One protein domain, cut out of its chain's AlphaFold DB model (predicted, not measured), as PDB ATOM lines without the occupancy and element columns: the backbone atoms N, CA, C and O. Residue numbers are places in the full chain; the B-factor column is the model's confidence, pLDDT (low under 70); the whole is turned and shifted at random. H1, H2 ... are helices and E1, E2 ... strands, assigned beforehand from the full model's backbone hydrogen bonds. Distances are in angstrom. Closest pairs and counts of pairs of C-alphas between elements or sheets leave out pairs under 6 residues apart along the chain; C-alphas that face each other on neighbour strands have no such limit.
ATOM      1  N   LEU A   4      14.852  11.015  -6.578       96.06
ATOM      2  CA  LEU A   4      15.340  12.296  -6.103       96.06
ATOM      3  C   LEU A   4      16.699  12.613  -6.718       96.06
ATOM      4  O   LEU A   4      17.436  11.733  -7.153       96.06
ATOM      5  N   LEU A   5      17.022  13.894  -6.743       95.94
ATOM      6  CA  LEU A   5      18.316  14.425  -7.133       95.94
ATOM      7  C   LEU A   5      18.726  15.443  -6.076       95.94
ATOM      8  O   LEU A   5      17.933  16.332  -5.762       95.94
ATOM      9  N   THR A   6      19.936  15.318  -5.542       96.25
ATOM     10  CA  THR A   6      20.517  16.262  -4.577       96.25
ATOM     11  C   THR A   6      22.000  16.505  -4.874       96.25
ATOM     12  O   THR A   6      22.578  15.899  -5.777       96.25
ATOM     13  N   THR A   7      22.636  17.380  -4.101       95.44
ATOM     14  CA  THR A   7      24.076  17.649  -4.161       95.44
ATOM     15  C   THR A   7      24.822  17.074  -2.963       95.44
ATOM     16  O   THR A   7      24.367  17.196  -1.825       95.44
ATOM     17  N   VAL A   8      26.029  16.566  -3.195       94.56
ATOM     18  CA  VAL A   8      27.018  16.339  -2.136       94.56
ATOM     19  C   VAL A   8      27.633  17.695  -1.744       94.56
ATOM     20  O   VAL A   8      28.052  18.455  -2.623       94.56
ATOM     21  N   PRO A   9      27.694  18.047  -0.448       90.81
ATOM     22  CA  PRO A   9      28.127  19.372  -0.018       90.81
ATOM     23  C   PRO A   9      29.636  19.570  -0.215       90.81
ATOM     24  O   PRO A   9      30.447  19.074   0.567       90.81
ATOM     25  N   LYS A  10      30.017  20.377  -1.211       88.69
ATOM     26  CA  LYS A  10      31.422  20.749  -1.470       88.69
ATOM     27  C   LYS A  10      32.136  21.390  -0.282       88.69
ATOM     28  O   LYS A  10      33.342  21.250  -0.144       88.69
ATOM     29  N   SER A  11      31.403  22.081   0.590       89.88
ATOM     30  CA  SER A  11      31.983  22.669   1.801       89.88
ATOM     31  C   SER A  11      32.553  21.621   2.762       89.88
ATOM     32  O   SER A  11      33.426  21.952   3.557       89.88
ATOM     33  N   ARG A  12      32.081  20.367   2.688       88.81
ATOM     34  CA  ARG A  12      32.578  19.246   3.500       88.81
ATOM     35  C   ARG A  12      33.607  18.384   2.772       88.81
ATOM     36  O   ARG A  12      34.454  17.791   3.425       88.81
ATOM     37  N   PHE A  13      33.543  18.323   1.442       93.44
ATOM     38  CA  PHE A  13      34.402  17.466   0.625       93.44
ATOM     39  C   PHE A  13      35.068  18.284  -0.478       93.44
ATOM     40  O   PHE A  13      34.406  18.685  -1.438       93.44
ATOM     41  N   LYS A  14      36.376  18.527  -0.330       90.19
ATOM     42  CA  LYS A  14      37.169  19.351  -1.258       90.19
ATOM     43  C   LYS A  14      37.349  18.707  -2.632       90.19
ATOM     44  O   LYS A  14      37.406  19.427  -3.621       90.19
ATOM     45  N   ASP A  15      37.418  17.382  -2.671       94.75
ATOM     46  CA  ASP A  15      37.573  16.587  -3.883       94.75
ATOM     47  C   ASP A  15      36.612  15.390  -3.903       94.75
ATOM     48  O   ASP A  15      36.043  14.979  -2.882       94.75
ATOM     49  N   TRP A  16      36.417  14.848  -5.109       94.44
ATOM     50  CA  TRP A  16      35.531  13.710  -5.327       94.44
ATOM     51  C   TRP A  16      36.043  12.438  -4.650       94.44
ATOM     52  O   TRP A  16      35.235  11.670  -4.148       94.44
ATOM     53  N   GLU A  17      37.355  12.217  -4.594       94.19
ATOM     54  CA  GLU A  17      37.916  10.995  -4.011       94.19
ATOM     55  C   GLU A  17      37.564  10.871  -2.520       94.19
ATOM     56  O   GLU A  17      37.118   9.820  -2.053       94.19
ATOM     57  N   THR A  18      37.689  11.972  -1.777       93.75
ATOM     58  CA  THR A  18      37.317  12.044  -0.363       93.75
ATOM     59  C   THR A  18      35.812  11.874  -0.184       93.75
ATOM     60  O   THR A  18      35.381  11.142   0.710       93.75
ATOM     61  N   ALA A  19      35.003  12.518  -1.035       94.88
ATOM     62  CA  ALA A  19      33.552  12.352  -1.013       94.88
ATOM     63  C   ALA A  19      33.159  10.887  -1.254       94.88
ATOM     64  O   ALA A  19      32.442  10.298  -0.451       94.88
ATOM     65  N   GLU A  20      33.666  10.282  -2.327       94.94
ATOM     66  CA  GLU A  20      33.369   8.911  -2.733       94.94
ATOM     67  C   GLU A  20      33.753   7.900  -1.655       94.94
ATOM     68  O   GLU A  20      32.989   6.975  -1.384       94.94
ATOM     69  N   ARG A  21      34.897   8.098  -0.990       92.06
ATOM     70  CA  ARG A  21      35.328   7.243   0.119       92.06
ATOM     71  C   ARG A  21      34.318   7.220   1.263       92.06
ATOM     72  O   ARG A  21      34.120   6.164   1.849       92.06
ATOM     73  N   VAL A  22      33.697   8.356   1.585       91.88
ATOM     74  CA  VAL A  22      32.657   8.425   2.625       91.88
ATOM     75  C   VAL A  22      31.344   7.843   2.116       91.88
ATOM     76  O   VAL A  22      30.749   7.025   2.805       91.88
ATOM     77  N   LEU A  23      30.924   8.194   0.899       94.00
ATOM     78  CA  LEU A  23      29.679   7.689   0.310       94.00
ATOM     79  C   LEU A  23      29.662   6.158   0.226       94.00
ATOM     80  O   LEU A  23      28.667   5.541   0.580       94.00
ATOM     81  N   ARG A  24      30.780   5.538  -0.173       92.44
ATOM     82  CA  ARG A  24      30.927   4.075  -0.251       92.44
ATOM     83  C   ARG A  24      30.821   3.360   1.094       92.44
ATOM     84  O   ARG A  24      30.605   2.158   1.091       92.44
ATOM     85  N   ARG A  25      31.003   4.067   2.210       89.69
ATOM     86  CA  ARG A  25      30.815   3.497   3.550       89.69
ATOM     87  C   ARG A  25      29.368   3.560   4.015       89.69
ATOM     88  O   ARG A  25      29.030   2.863   4.953       89.69
ATOM     89  N   CYS A  26      28.533   4.384   3.381       90.06
ATOM     90  CA  CYS A  26      27.108   4.471   3.679       90.06
ATOM     91  C   CYS A  26      26.362   3.287   3.037       90.06
ATOM     92  O   CYS A  26      25.626   3.442   2.057       90.06
ATOM     93  N   ASP A  27      26.626   2.090   3.551       85.06
ATOM     94  CA  ASP A  27      26.028   0.830   3.119       85.06
ATOM     95  C   ASP A  27      24.775   0.463   3.919       85.06
ATOM     96  O   ASP A  27      24.063  -0.427   3.483       85.06
ATOM     97  N   GLY A  28      24.468   1.169   5.011       83.19
ATOM     98  CA  GLY A  28      23.351   0.832   5.894       83.19
ATOM     99  C   GLY A  28      23.587  -0.406   6.763       83.19
ATOM    100  O   GLY A  28      22.632  -0.900   7.334       83.19
ATOM    101  N   GLU A  29      24.820  -0.909   6.859       79.69
ATOM    102  CA  GLU A  29      25.152  -2.116   7.634       79.69
ATOM    103  C   GLU A  29      26.386  -1.920   8.534       79.69
ATOM    104  O   GLU A  29      26.492  -2.544   9.585       79.69
ATOM    105  N   THR A  30      27.335  -1.062   8.146       69.94
ATOM    106  CA  THR A  30      28.605  -0.886   8.865       69.94
ATOM    107  C   THR A  30      28.461   0.020  10.096       69.94
ATOM    108  O   THR A  30      28.109   1.193   9.959       69.94
ATOM    109  N   ASP A  31      28.861  -0.489  11.269       67.50
ATOM    110  CA  ASP A  31      28.911   0.239  12.549       67.50
ATOM    111  C   ASP A  31      30.183   1.103  12.710       67.50
ATOM    112  O   ASP A  31      31.300   0.654  12.435       67.50
ATOM    113  N   PHE A  32      30.052   2.333  13.235       59.66
ATOM    114  CA  PHE A  32      31.189   3.209  13.591       59.66
ATOM    115  C   PHE A  32      31.379   3.364  15.111       59.66
ATOM    116  O   PHE A  32      31.446   4.472  15.639       59.66
ATOM    117  N   GLY A  33      31.528   2.238  15.813       51.75
ATOM    118  CA  GLY A  33      32.116   2.198  17.161       51.75
ATOM    119  C   GLY A  33      31.150   2.279  18.347       51.75
ATOM    120  O   GLY A  33      31.599   2.116  19.478       51.75
ATOM    121  N   GLU A  34      29.853   2.443  18.106       52.31
ATOM    122  CA  GLU A  34      28.799   2.035  19.040       52.31
ATOM    123  C   GLU A  34      28.109   0.827  18.392       52.31
ATOM    124  O   GLU A  34      27.726   0.913  17.227       52.31
ATOM    125  N   GLU A  35      28.045  -0.319  19.079       44.88
ATOM    126  CA  GLU A  35      27.356  -1.513  18.561       44.88
ATOM    127  C   GLU A  35      25.935  -1.141  18.094       44.88
ATOM    128  O   GLU A  35      25.139  -0.628  18.884       44.88
ATOM    129  N   GLY A  36      25.614  -1.409  16.823       51.53
ATOM    130  CA  GLY A  36      24.268  -1.264  16.261       51.53
ATOM    131  C   GLY A  36      23.906   0.104  15.668       51.53
ATOM    132  O   GLY A  36      22.727   0.464  15.691       51.53
ATOM    133  N   SER A  37      24.867   0.868  15.139       63.06
ATOM    134  CA  SER A  37      24.604   2.131  14.430       63.06
ATOM    135  C   SER A  37      25.066   2.091  12.968       63.06
ATOM    136  O   SER A  37      26.209   2.428  12.656       63.06
ATOM    137  N   GLU A  38      24.140   1.747  12.070       79.62
ATOM    138  CA  GLU A  38      24.323   1.660  10.616       79.62
ATOM    139  C   GLU A  38      24.846   2.970   9.996       79.62
ATOM    140  O   GLU A  38      24.378   4.071  10.300       79.62
ATOM    141  N   TRP A  39      25.765   2.896   9.029       85.62
ATOM    142  CA  TRP A  39      26.209   4.110   8.344       85.62
ATOM    143  C   TRP A  39      25.192   4.582   7.297       85.62
ATOM    144  O   TRP A  39      25.096   4.059   6.184       85.62
ATOM    145  N   LEU A  40      24.487   5.661   7.635       92.12
ATOM    146  CA  LEU A  40      23.446   6.263   6.804       92.12
ATOM    147  C   LEU A  40      23.841   7.641   6.262       92.12
ATOM    148  O   LEU A  40      24.628   8.383   6.857       92.12
ATOM    149  N   TRP A  41      23.238   8.016   5.135       94.12
ATOM    150  CA  TRP A  41      23.304   9.372   4.603       94.12
ATOM    151  C   TRP A  41      21.952  10.074   4.732       94.12
ATOM    152  O   TRP A  41      20.899   9.508   4.452       94.12
ATOM    153  N   PHE A  42      21.972  11.349   5.117       93.94
ATOM    154  CA  PHE A  42      20.756  12.114   5.386       93.94
ATOM    155  C   PHE A  42      20.661  13.348   4.498       93.94
ATOM    156  O   PHE A  42      21.589  14.158   4.416       93.94
ATOM    157  N   ILE A  43      19.491  13.548   3.895       93.69
ATOM    158  CA  ILE A  43      19.108  14.825   3.292       93.69
ATOM    159  C   ILE A  43      18.073  15.471   4.194       93.69
ATOM    160  O   ILE A  43      16.967  14.965   4.348       93.69
ATOM    161  N   ARG A  44      18.414  16.628   4.750       91.62
ATOM    162  CA  ARG A  44      17.471  17.460   5.495       91.62
ATOM    163  C   ARG A  44      16.573  18.245   4.546       91.62
ATOM    164  O   ARG A  44      17.060  18.872   3.607       91.62
ATOM    165  N   THR A  45      15.268  18.225   4.804       91.75
ATOM    166  CA  THR A  45      14.264  18.890   3.969       91.75
ATOM    167  C   THR A  45      13.304  19.723   4.820       91.75
ATOM    168  O   THR A  45      13.010  19.403   5.971       91.75
ATOM    169  N   SER A  46      12.803  20.827   4.258       90.56
ATOM    170  CA  SER A  46      11.755  21.640   4.896       90.56
ATOM    171  C   SER A  46      10.380  20.971   4.846       90.56
ATOM    172  O   SER A  46       9.524  21.244   5.683       90.56
ATOM    173  N   HIS A  47      10.174  20.071   3.883       89.75
ATOM    174  CA  HIS A  47       8.934  19.330   3.681       89.75
ATOM    175  C   HIS A  47       9.237  17.879   3.309       89.75
ATOM    176  O   HIS A  47      10.220  17.606   2.611       89.75
ATOM    177  N   LEU A  48       8.367  16.956   3.718       88.56
ATOM    178  CA  LEU A  48       8.438  15.573   3.254       88.56
ATOM    179  C   LEU A  48       8.177  15.498   1.742       88.56
ATOM    180  O   LEU A  48       7.259  16.156   1.234       88.56
ATOM    181  N   PRO A  49       8.930  14.664   1.004       87.31
ATOM    182  CA  PRO A  49       8.589  14.331  -0.368       87.31
ATOM    183  C   PRO A  49       7.153  13.795  -0.456       87.31
ATOM    184  O   PRO A  49       6.807  12.781   0.151       87.31
ATOM    185  N   LYS A  50       6.303  14.499  -1.208       87.75
ATOM    186  CA  LYS A  50       4.882  14.166  -1.392       87.75
ATOM    187  C   LYS A  50       4.642  12.877  -2.180       87.75
ATOM    188  O   LYS A  50       3.615  12.241  -1.985       87.75
ATOM    189  N   LYS A  51       5.547  12.507  -3.090       86.56
ATOM    190  CA  LYS A  51       5.389  11.294  -3.900       86.56
ATOM    191  C   LYS A  51       5.810  10.050  -3.098       86.56
ATOM    192  O   LYS A  51       6.652  10.177  -2.198       86.56
ATOM    193  N   PRO A  52       5.237   8.870  -3.393       83.62
ATOM    194  CA  PRO A  52       5.762   7.607  -2.887       83.62
ATOM    195  C   PRO A  52       7.212   7.459  -3.347       83.62
ATOM    196  O   PRO A  52       7.523   7.776  -4.502       83.62
ATOM    197  N   LEU A  53       8.082   7.050  -2.426       85.25
ATOM    198  CA  LEU A  53       9.509   6.847  -2.677       85.25
ATOM    199  C   LEU A  53       9.902   5.373  -2.548       85.25
ATOM    200  O   LEU A  53      11.090   5.073  -2.506       85.25
ATOM    201  N   ASP A  54       8.924   4.468  -2.513       84.31
ATOM    202  CA  ASP A  54       9.173   3.029  -2.480       84.31
ATOM    203  C   ASP A  54      10.034   2.650  -3.692       84.31
ATOM    204  O   ASP A  54       9.776   3.115  -4.812       84.31
ATOM    205  N   GLU A  55      11.120   1.913  -3.436       85.81
ATOM    206  CA  GLU A  55      12.145   1.519  -4.420       85.81
ATOM    207  C   GLU A  55      12.822   2.691  -5.161       85.81
ATOM    208  O   GLU A  55      13.546   2.496  -6.138       85.81
ATOM    209  N   SER A  56      12.592   3.932  -4.728       94.31
ATOM    210  CA  SER A  56      13.160   5.106  -5.380       94.31
ATOM    211  C   SER A  56      14.595   5.330  -4.920       94.31
ATOM    212  O   SER A  56      14.974   5.040  -3.785       94.31
ATOM    213  N   VAL A  57      15.401   5.899  -5.809       97.00
ATOM    214  CA  VAL A  57      16.795   6.242  -5.526       97.00
ATOM    215  C   VAL A  57      16.981   7.751  -5.434       97.00
ATOM    216  O   VAL A  57      16.204   8.538  -5.988       97.00
ATOM    217  N   CYS A  58      18.042   8.170  -4.755       97.31
ATOM    218  CA  CYS A  58      18.494   9.550  -4.731       97.31
ATOM    219  C   CYS A  58      19.831   9.683  -5.457       97.31
ATOM    220  O   CYS A  58      20.860   9.217  -4.973       97.31
ATOM    221  N   PHE A  59      19.814  10.335  -6.616       97.50
ATOM    222  CA  PHE A  59      21.007  10.662  -7.384       97.50
ATOM    223  C   PHE A  59      21.784  11.800  -6.726       97.50
ATOM    224  O   PHE A  59      21.210  12.819  -6.331       97.50
ATOM    225  N   MET A  60      23.104  11.650  -6.674       97.44
ATOM    226  CA  MET A  60      23.997  12.587  -6.005       97.44
ATOM    227  C   MET A  60      24.872  13.314  -7.026       97.44
ATOM    228  O   MET A  60      25.610  12.695  -7.799       97.44
ATOM    229  N   ILE A  61      24.797  14.643  -7.012       96.69
ATOM    230  CA  ILE A  61      25.613  15.523  -7.846       96.69
ATOM    231  C   ILE A  61      26.870  15.938  -7.085       96.69
ATOM    232  O   ILE A  61      26.787  16.405  -5.947       96.69
ATOM    233  N   TYR A  62      28.023  15.850  -7.743       95.56
ATOM    234  CA  TYR A  62      29.278  16.445  -7.292       95.56
ATOM    235  C   TYR A  62      30.053  16.989  -8.495       95.56
ATOM    236  O   TYR A  62      30.145  16.321  -9.524       95.56
ATOM    237  N   ASP A  63      30.604  18.200  -8.377       93.00
ATOM    238  CA  ASP A  63      31.252  18.930  -9.485       93.00
ATOM    239  C   ASP A  63      30.374  19.079 -10.737       93.00
ATOM    240  O   ASP A  63      30.855  19.002 -11.861       93.00
ATOM    241  N   GLY A  64      29.066  19.276 -10.551       93.62
ATOM    242  CA  GLY A  64      28.139  19.428 -11.674       93.62
ATOM    243  C   GLY A  64      27.891  18.140 -12.458       93.62
ATOM    244  O   GLY A  64      27.288  18.203 -13.519       93.62
ATOM    245  N   LEU A  65      28.307  16.981 -11.944       95.81
ATOM    246  CA  LEU A  65      28.047  15.677 -12.544       95.81
ATOM    247  C   LEU A  65      27.259  14.798 -11.579       95.81
ATOM    248  O   LEU A  65      27.556  14.753 -10.385       95.81
ATOM    249  N   VAL A  66      26.286  14.055 -12.099       96.81
ATOM    250  CA  VAL A  66      25.640  12.964 -11.365       96.81
ATOM    251  C   VAL A  66      26.639  11.817 -11.243       96.81
ATOM    252  O   VAL A  66      26.988  11.190 -12.240       96.81
ATOM    253  N   ARG A  67      27.122  11.555 -10.025       96.81
ATOM    254  CA  ARG A  67      28.206  10.589  -9.773       96.81
ATOM    255  C   ARG A  67      27.725   9.191  -9.408       96.81
ATOM    256  O   ARG A  67      28.480   8.231  -9.522       96.81
ATOM    257  N   GLY A  68      26.489   9.078  -8.950       97.31
ATOM    258  CA  GLY A  68      25.943   7.851  -8.393       97.31
ATOM    259  C   GLY A  68      24.592   8.097  -7.753       97.31
ATOM    260  O   GLY A  68      24.026   9.190  -7.882       97.31
ATOM    261  N   TYR A  69      24.088   7.088  -7.060       97.75
ATOM    262  CA  TYR A  69      22.838   7.176  -6.325       97.75
ATOM    263  C   TYR A  69      22.859   6.324  -5.057       97.75
ATOM    264  O   TYR A  69      23.609   5.359  -4.953       97.75
ATOM    265  N   PHE A  70      22.003   6.688  -4.111       97.75
ATOM    266  CA  PHE A  70      21.637   5.863  -2.963       97.75
ATOM    267  C   PHE A  70      20.239   5.284  -3.132       97.75
ATOM    268  O   PHE A  70      19.390   5.916  -3.763       97.75
ATOM    269  N   HIS A  71      19.967   4.165  -2.472       96.25
ATOM    270  CA  HIS A  71      18.601   3.734  -2.213       96.25
ATOM    271  C   HIS A  71      17.980   4.598  -1.113       96.25
ATOM    272  O   HIS A  71      18.634   4.938  -0.124       96.25
ATOM    273  N   ILE A  72      16.721   4.990  -1.303       95.44
ATOM    274  CA  ILE A  72      15.956   5.705  -0.283       95.44
ATOM    275  C   ILE A  72      15.299   4.660   0.607       95.44
ATOM    276  O   ILE A  72      14.441   3.916   0.140       95.44
ATOM    277  N   ILE A  73      15.693   4.624   1.877       92.88
ATOM    278  CA  ILE A  73      15.178   3.635   2.832       92.88
ATOM    279  C   ILE A  73      14.028   4.194   3.671       92.88
ATOM    280  O   ILE A  73      13.101   3.471   4.017       92.88
ATOM    281  N   GLU A  74      14.040   5.498   3.965       92.19
ATOM    282  CA  GLU A  74      12.986   6.126   4.761       92.19
ATOM    283  C   GLU A  74      12.852   7.624   4.451       92.19
ATOM    284  O   GLU A  74      13.797   8.306   4.049       92.19
ATOM    285  N   LYS A  75      11.657   8.170   4.689       92.62
ATOM    286  CA  LYS A  75      11.432   9.606   4.876       92.62
ATOM    287  C   LYS A  75      10.674   9.811   6.185       92.62
ATOM    288  O   LYS A  75       9.623   9.210   6.387       92.62
ATOM    289  N   ALA A  76      11.193  10.652   7.072       92.75
ATOM    290  CA  ALA A  76      10.646  10.798   8.418       92.75
ATOM    291  C   ALA A  76      10.865  12.201   8.986       92.75
ATOM    292  O   ALA A  76      11.547  13.043   8.397       92.75
ATOM    293  N   SER A  77      10.281  12.446  10.158       93.50
ATOM    294  CA  SER A  77      10.676  13.571  11.004       93.50
ATOM    295  C   SER A  77      12.163  13.472  11.340       93.50
ATOM    296  O   SER A  77      12.657  12.395  11.677       93.50
ATOM    297  N   SER A  78      12.875  14.598  11.293       93.00
ATOM    298  CA  SER A  78      14.273  14.660  11.726       93.00
ATOM    299  C   SER A  78      14.421  14.314  13.205       93.00
ATOM    300  O   SER A  78      15.478  13.835  13.598       93.00
ATOM    301  N   ARG A  79      13.375  14.529  14.020       92.12
ATOM    302  CA  ARG A  79      13.423  14.299  15.468       92.12
ATOM    303  C   ARG A  79      13.711  12.840  15.819       92.12
ATOM    304  O   ARG A  79      14.591  12.605  16.632       92.12
ATOM    305  N   LYS A  80      13.081  11.892  15.110       92.12
ATOM    306  CA  LYS A  80      13.340  10.444  15.241       92.12
ATOM    307  C   LYS A  80      14.842  10.142  15.189       92.12
ATOM    308  O   LYS A  80      15.362   9.406  16.011       92.12
ATOM    309  N   TRP A  81      15.532  10.737  14.223       91.19
ATOM    310  CA  TRP A  81      16.948  10.486  13.956       91.19
ATOM    311  C   TRP A  81      17.893  11.288  14.854       91.19
ATOM    312  O   TRP A  81      19.044  10.900  15.020       91.19
ATOM    313  N   VAL A  82      17.416  12.389  15.440       90.94
ATOM    314  CA  VAL A  82      18.124  13.093  16.519       90.94
ATOM    315  C   VAL A  82      18.086  12.259  17.798       90.94
ATOM    316  O   VAL A  82      19.127  12.056  18.409       90.94
ATOM    317  N   ASP A  83      16.918  11.723  18.167       89.56
ATOM    318  CA  ASP A  83      16.760  10.906  19.380       89.56
ATOM    319  C   ASP A  83      17.563   9.591  19.307       89.56
ATOM    320  O   ASP A  83      18.009   9.082  20.329       89.56
ATOM    321  N   LEU A  84      17.794   9.074  18.094       87.81
ATOM    322  CA  LEU A  84      18.662   7.921  17.821       87.81
ATOM    323  C   LEU A  84      20.164   8.268  17.738       87.81
ATOM    324  O   LEU A  84      20.964   7.395  17.436       87.81
ATOM    325  N   GLY A  85      20.563   9.530  17.928       87.56
ATOM    326  CA  GLY A  85      21.976   9.941  17.921       87.56
ATOM    327  C   GLY A  85      22.612  10.157  16.537       87.56
ATOM    328  O   GLY A  85      23.731  10.658  16.453       87.56
ATOM    329  N   TYR A  86      21.905   9.883  15.435       86.94
ATOM    330  CA  TYR A  86      22.436  10.061  14.071       86.94
ATOM    331  C   TYR A  86      22.586  11.524  13.644       86.94
ATOM    332  O   TYR A  86      23.352  11.851  12.732       86.94
ATOM    333  N   LEU A  87      21.796  12.417  14.235       88.38
ATOM    334  CA  LEU A  87      21.684  13.803  13.808       88.38
ATOM    335  C   LEU A  87      21.816  14.769  14.979       88.38
ATOM    336  O   LEU A  87      21.222  14.586  16.032       88.38
ATOM    337  N   LEU A  88      22.503  15.882  14.732       86.06
ATOM    338  CA  LEU A  88      22.555  17.005  15.663       86.06
ATOM    339  C   LEU A  88      21.222  17.780  15.682       86.06
ATOM    340  O   LEU A  88      20.554  17.930  14.651       86.06
ATOM    341  N   GLU A  89      20.842  18.295  16.850       85.06
ATOM    342  CA  GLU A  89      19.601  19.062  17.062       85.06
ATOM    343  C   GLU A  89      19.668  20.500  16.503       85.06
ATOM    344  O   GLU A  89      18.646  21.139  16.276       85.06
ATOM    345  N   ASP A  90      20.864  20.995  16.181       81.94
ATOM    346  CA  ASP A  90      21.164  22.380  15.779       81.94
ATOM    347  C   ASP A  90      20.638  22.793  14.387       81.94
ATOM    348  O   ASP A  90      20.750  23.949  13.973       81.94
ATOM    349  N   LYS A  91      20.081  21.851  13.623       78.69
ATOM    350  CA  LYS A  91      19.663  22.065  12.231       78.69
ATOM    351  C   LYS A  91      18.145  22.279  12.145       78.69
ATOM    352  O   LYS A  91      17.392  21.379  12.513       78.69
ATOM    353  N   PRO A  92      17.672  23.370  11.512       78.38
ATOM    354  CA  PRO A  92      16.263  23.785  11.551       78.38
ATOM    355  C   PRO A  92      15.311  22.948  10.680       78.38
ATOM    356  O   PRO A  92      14.112  23.204  10.664       78.38
ATOM    357  N   SER A  93      15.812  21.995   9.892       88.81
ATOM    358  CA  SER A  93      14.968  21.230   8.969       88.81
ATOM    359  C   SER A  93      14.198  20.127   9.707       88.81
ATOM    360  O   SER A  93      14.859  19.223  10.226       88.81
ATOM    361  N   PRO A  94      12.849  20.160   9.703       91.94
ATOM    362  CA  PRO A  94      12.006  19.258  10.494       91.94
ATOM    363  C   PRO A  94      11.889  17.841   9.919       91.94
ATOM    364  O   PRO A  94      11.371  16.949  10.590       91.94
ATOM    365  N   TYR A  95      12.341  17.615   8.682       94.38
ATOM    366  CA  TYR A  95      12.236  16.324   8.005       94.38
ATOM    367  C   TYR A  95      13.565  15.886   7.404       94.38
ATOM    368  O   TYR A  95      14.451  16.700   7.118       94.38
ATOM    369  N   VAL A  96      13.676  14.579   7.188       94.56
ATOM    370  CA  VAL A  96      14.815  13.947   6.534       94.56
ATOM    371  C   VAL A  96      14.377  12.888   5.535       94.56
ATOM    372  O   VAL A  96      13.366  12.209   5.718       94.56
ATOM    373  N   VAL A  97      15.180  12.747   4.486       95.25
ATOM    374  CA  VAL A  97      15.234  11.556   3.641       95.25
ATOM    375  C   VAL A  97      16.496  10.795   4.020       95.25
ATOM    376  O   VAL A  97      17.577  11.387   4.082       95.25
ATOM    377  N   VAL A  98      16.334   9.508   4.289       94.69
ATOM    378  CA  VAL A  98      17.372   8.601   4.768       94.69
ATOM    379  C   VAL A  98      17.795   7.712   3.615       94.69
ATOM    380  O   VAL A  98      16.954   7.170   2.892       94.69
ATOM    381  N   LEU A  99      19.101   7.618   3.425       96.00
ATOM    382  CA  LEU A  99      19.731   7.006   2.272       96.00
ATOM    383  C   LEU A  99      20.764   5.969   2.721       96.00
ATOM    384  O   LEU A  99      21.538   6.234   3.641       96.00
ATOM    385  N   ALA A 100      20.816   4.848   2.012       94.81
ATOM    386  CA  ALA A 100      21.808   3.791   2.201       94.81
ATOM    387  C   ALA A 100      22.130   3.098   0.866       94.81
ATOM    388  O   ALA A 100      21.544   3.426  -0.173       94.81
ATOM    389  N   HIS A 101      23.077   2.159   0.890       94.81
ATOM    390  CA  HIS A 101      23.499   1.351  -0.259       94.81
ATOM    391  C   HIS A 101      23.972   2.200  -1.458       94.81
ATOM    392  O   HIS A 101      23.342   2.247  -2.520       94.81
ATOM    393  N   TRP A 102      25.082   2.923  -1.288       96.06
ATOM    394  CA  TRP A 102      25.663   3.739  -2.361       96.06
ATOM    395  C   TRP A 102      26.039   2.921  -3.602       96.06
ATOM    396  O   TRP A 102      26.799   1.958  -3.524       96.06
ATOM    397  N   THR A 103      25.625   3.397  -4.779       96.69
ATOM    398  CA  THR A 103      26.064   2.880  -6.078       96.69
ATOM    399  C   THR A 103      26.744   3.975  -6.893       96.69
ATOM    400  O   THR A 103      26.155   5.009  -7.214       96.69
ATOM    401  N   THR A 104      27.997   3.730  -7.279       96.00
ATOM    402  CA  THR A 104      28.762   4.644  -8.142       96.00
ATOM    403  C   THR A 104      28.397   4.418  -9.605       96.00
ATOM    404  O   THR A 104      28.397   3.282 -10.079       96.00
ATOM    405  N   LEU A 105      28.137   5.494 -10.351       96.25
ATOM    406  CA  LEU A 105      27.916   5.405 -11.792       96.25
ATOM    407  C   LEU A 105      29.249   5.395 -12.553       96.25
ATOM    408  O   LEU A 105      30.125   6.229 -12.280       96.25
ATOM    409  N   PRO A 106      29.399   4.523 -13.568       94.38
ATOM    410  CA  PRO A 106      30.559   4.567 -14.447       94.38
ATOM    411  C   PRO A 106      30.606   5.914 -15.174       94.38
ATOM    412  O   PRO A 106      29.563   6.488 -15.492       94.38
ATOM    413  N   LYS A 107      31.814   6.405 -15.485       93.31
ATOM    414  CA  LYS A 107      32.020   7.722 -16.124       93.31
ATOM    415  C   LYS A 107      31.159   7.924 -17.378       93.31
ATOM    416  O   LYS A 107      30.650   9.016 -17.585       93.31
ATOM    417  N   SER A 108      30.939   6.870 -18.165       93.94
ATOM    418  CA  SER A 108      30.109   6.888 -19.380       93.94
ATOM    419  C   SER A 108      28.614   7.135 -19.141       93.94
ATOM    420  O   SER A 108      27.910   7.491 -20.079       93.94
TER     421      SER A 108
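Overview. This is residues 4 to 108 of the 126 residues of an uncharacterized protein of Spirosoma sp. 48-14 (UniProt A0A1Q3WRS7). A single five-stranded sheet is curled like part of a barrel and folded into two leaves, E1 and E3 facing E5 and E2, with the long strand E4 as the hinge. Two short helices, H1 and H2, are on the same face of it but apart from each other. The 105 printed residues hold E1, H1, E2, E3, E4, H2 and E5 in that order along the chain; the mixed sheet runs E1, E3, E4, E5, E2. The class is mixed, helices and strands, with under half of the residues in named elements. The whole is compact, radius of gyration of the C-alphas 13.7 A, spanning 40 by 35 by 27 A.

Arrangement. The strongly twisted sheet has edge strands E1, residues 4 to 7, and E2, residues 41 to 45. E1 is parallel to E3, residues 57 to 62, with N 6 and O 59 2.9 A apart. E3 and E4, residues 65 to 77, form an antiparallel hairpin, with N 60 and O 68 at 2.9 A. E4 bends by 76 degrees at residue 73 and is antiparallel to E5, residues 95 to 104, with N 98 and O 74 at 2.8 A. E5 is antiparallel to E2, with N 43 and O 97 at 2.9 A. H1, residues 16 to 23, is on the sheet at a height of 9.4 A; its Leu 23 and Trp 102 of E5 have C-alphas 6.2 A apart, their closest. H2, residues 78 to 83, stands up from the sheet over E5. In H1 and H2 every O i to N i+4 pair is within hydrogen-bond range.

Along the chain. E1 begins at C-alpha 4 (15.340, 12.296, -6.103). E4 measures 29.3 A and E5 25.9 A, ending at C-alpha 104 (28.762, 4.644, -8.142).

Size, cuts and confidence. The farthest C-alphas, Asp 83 and Ser 108, are 41.2 A apart. The printed part has no cut. The links H1 to E2, E2 to E3 and H2 to E5 are long. Residues 30 to 37 have pLDDT under 70.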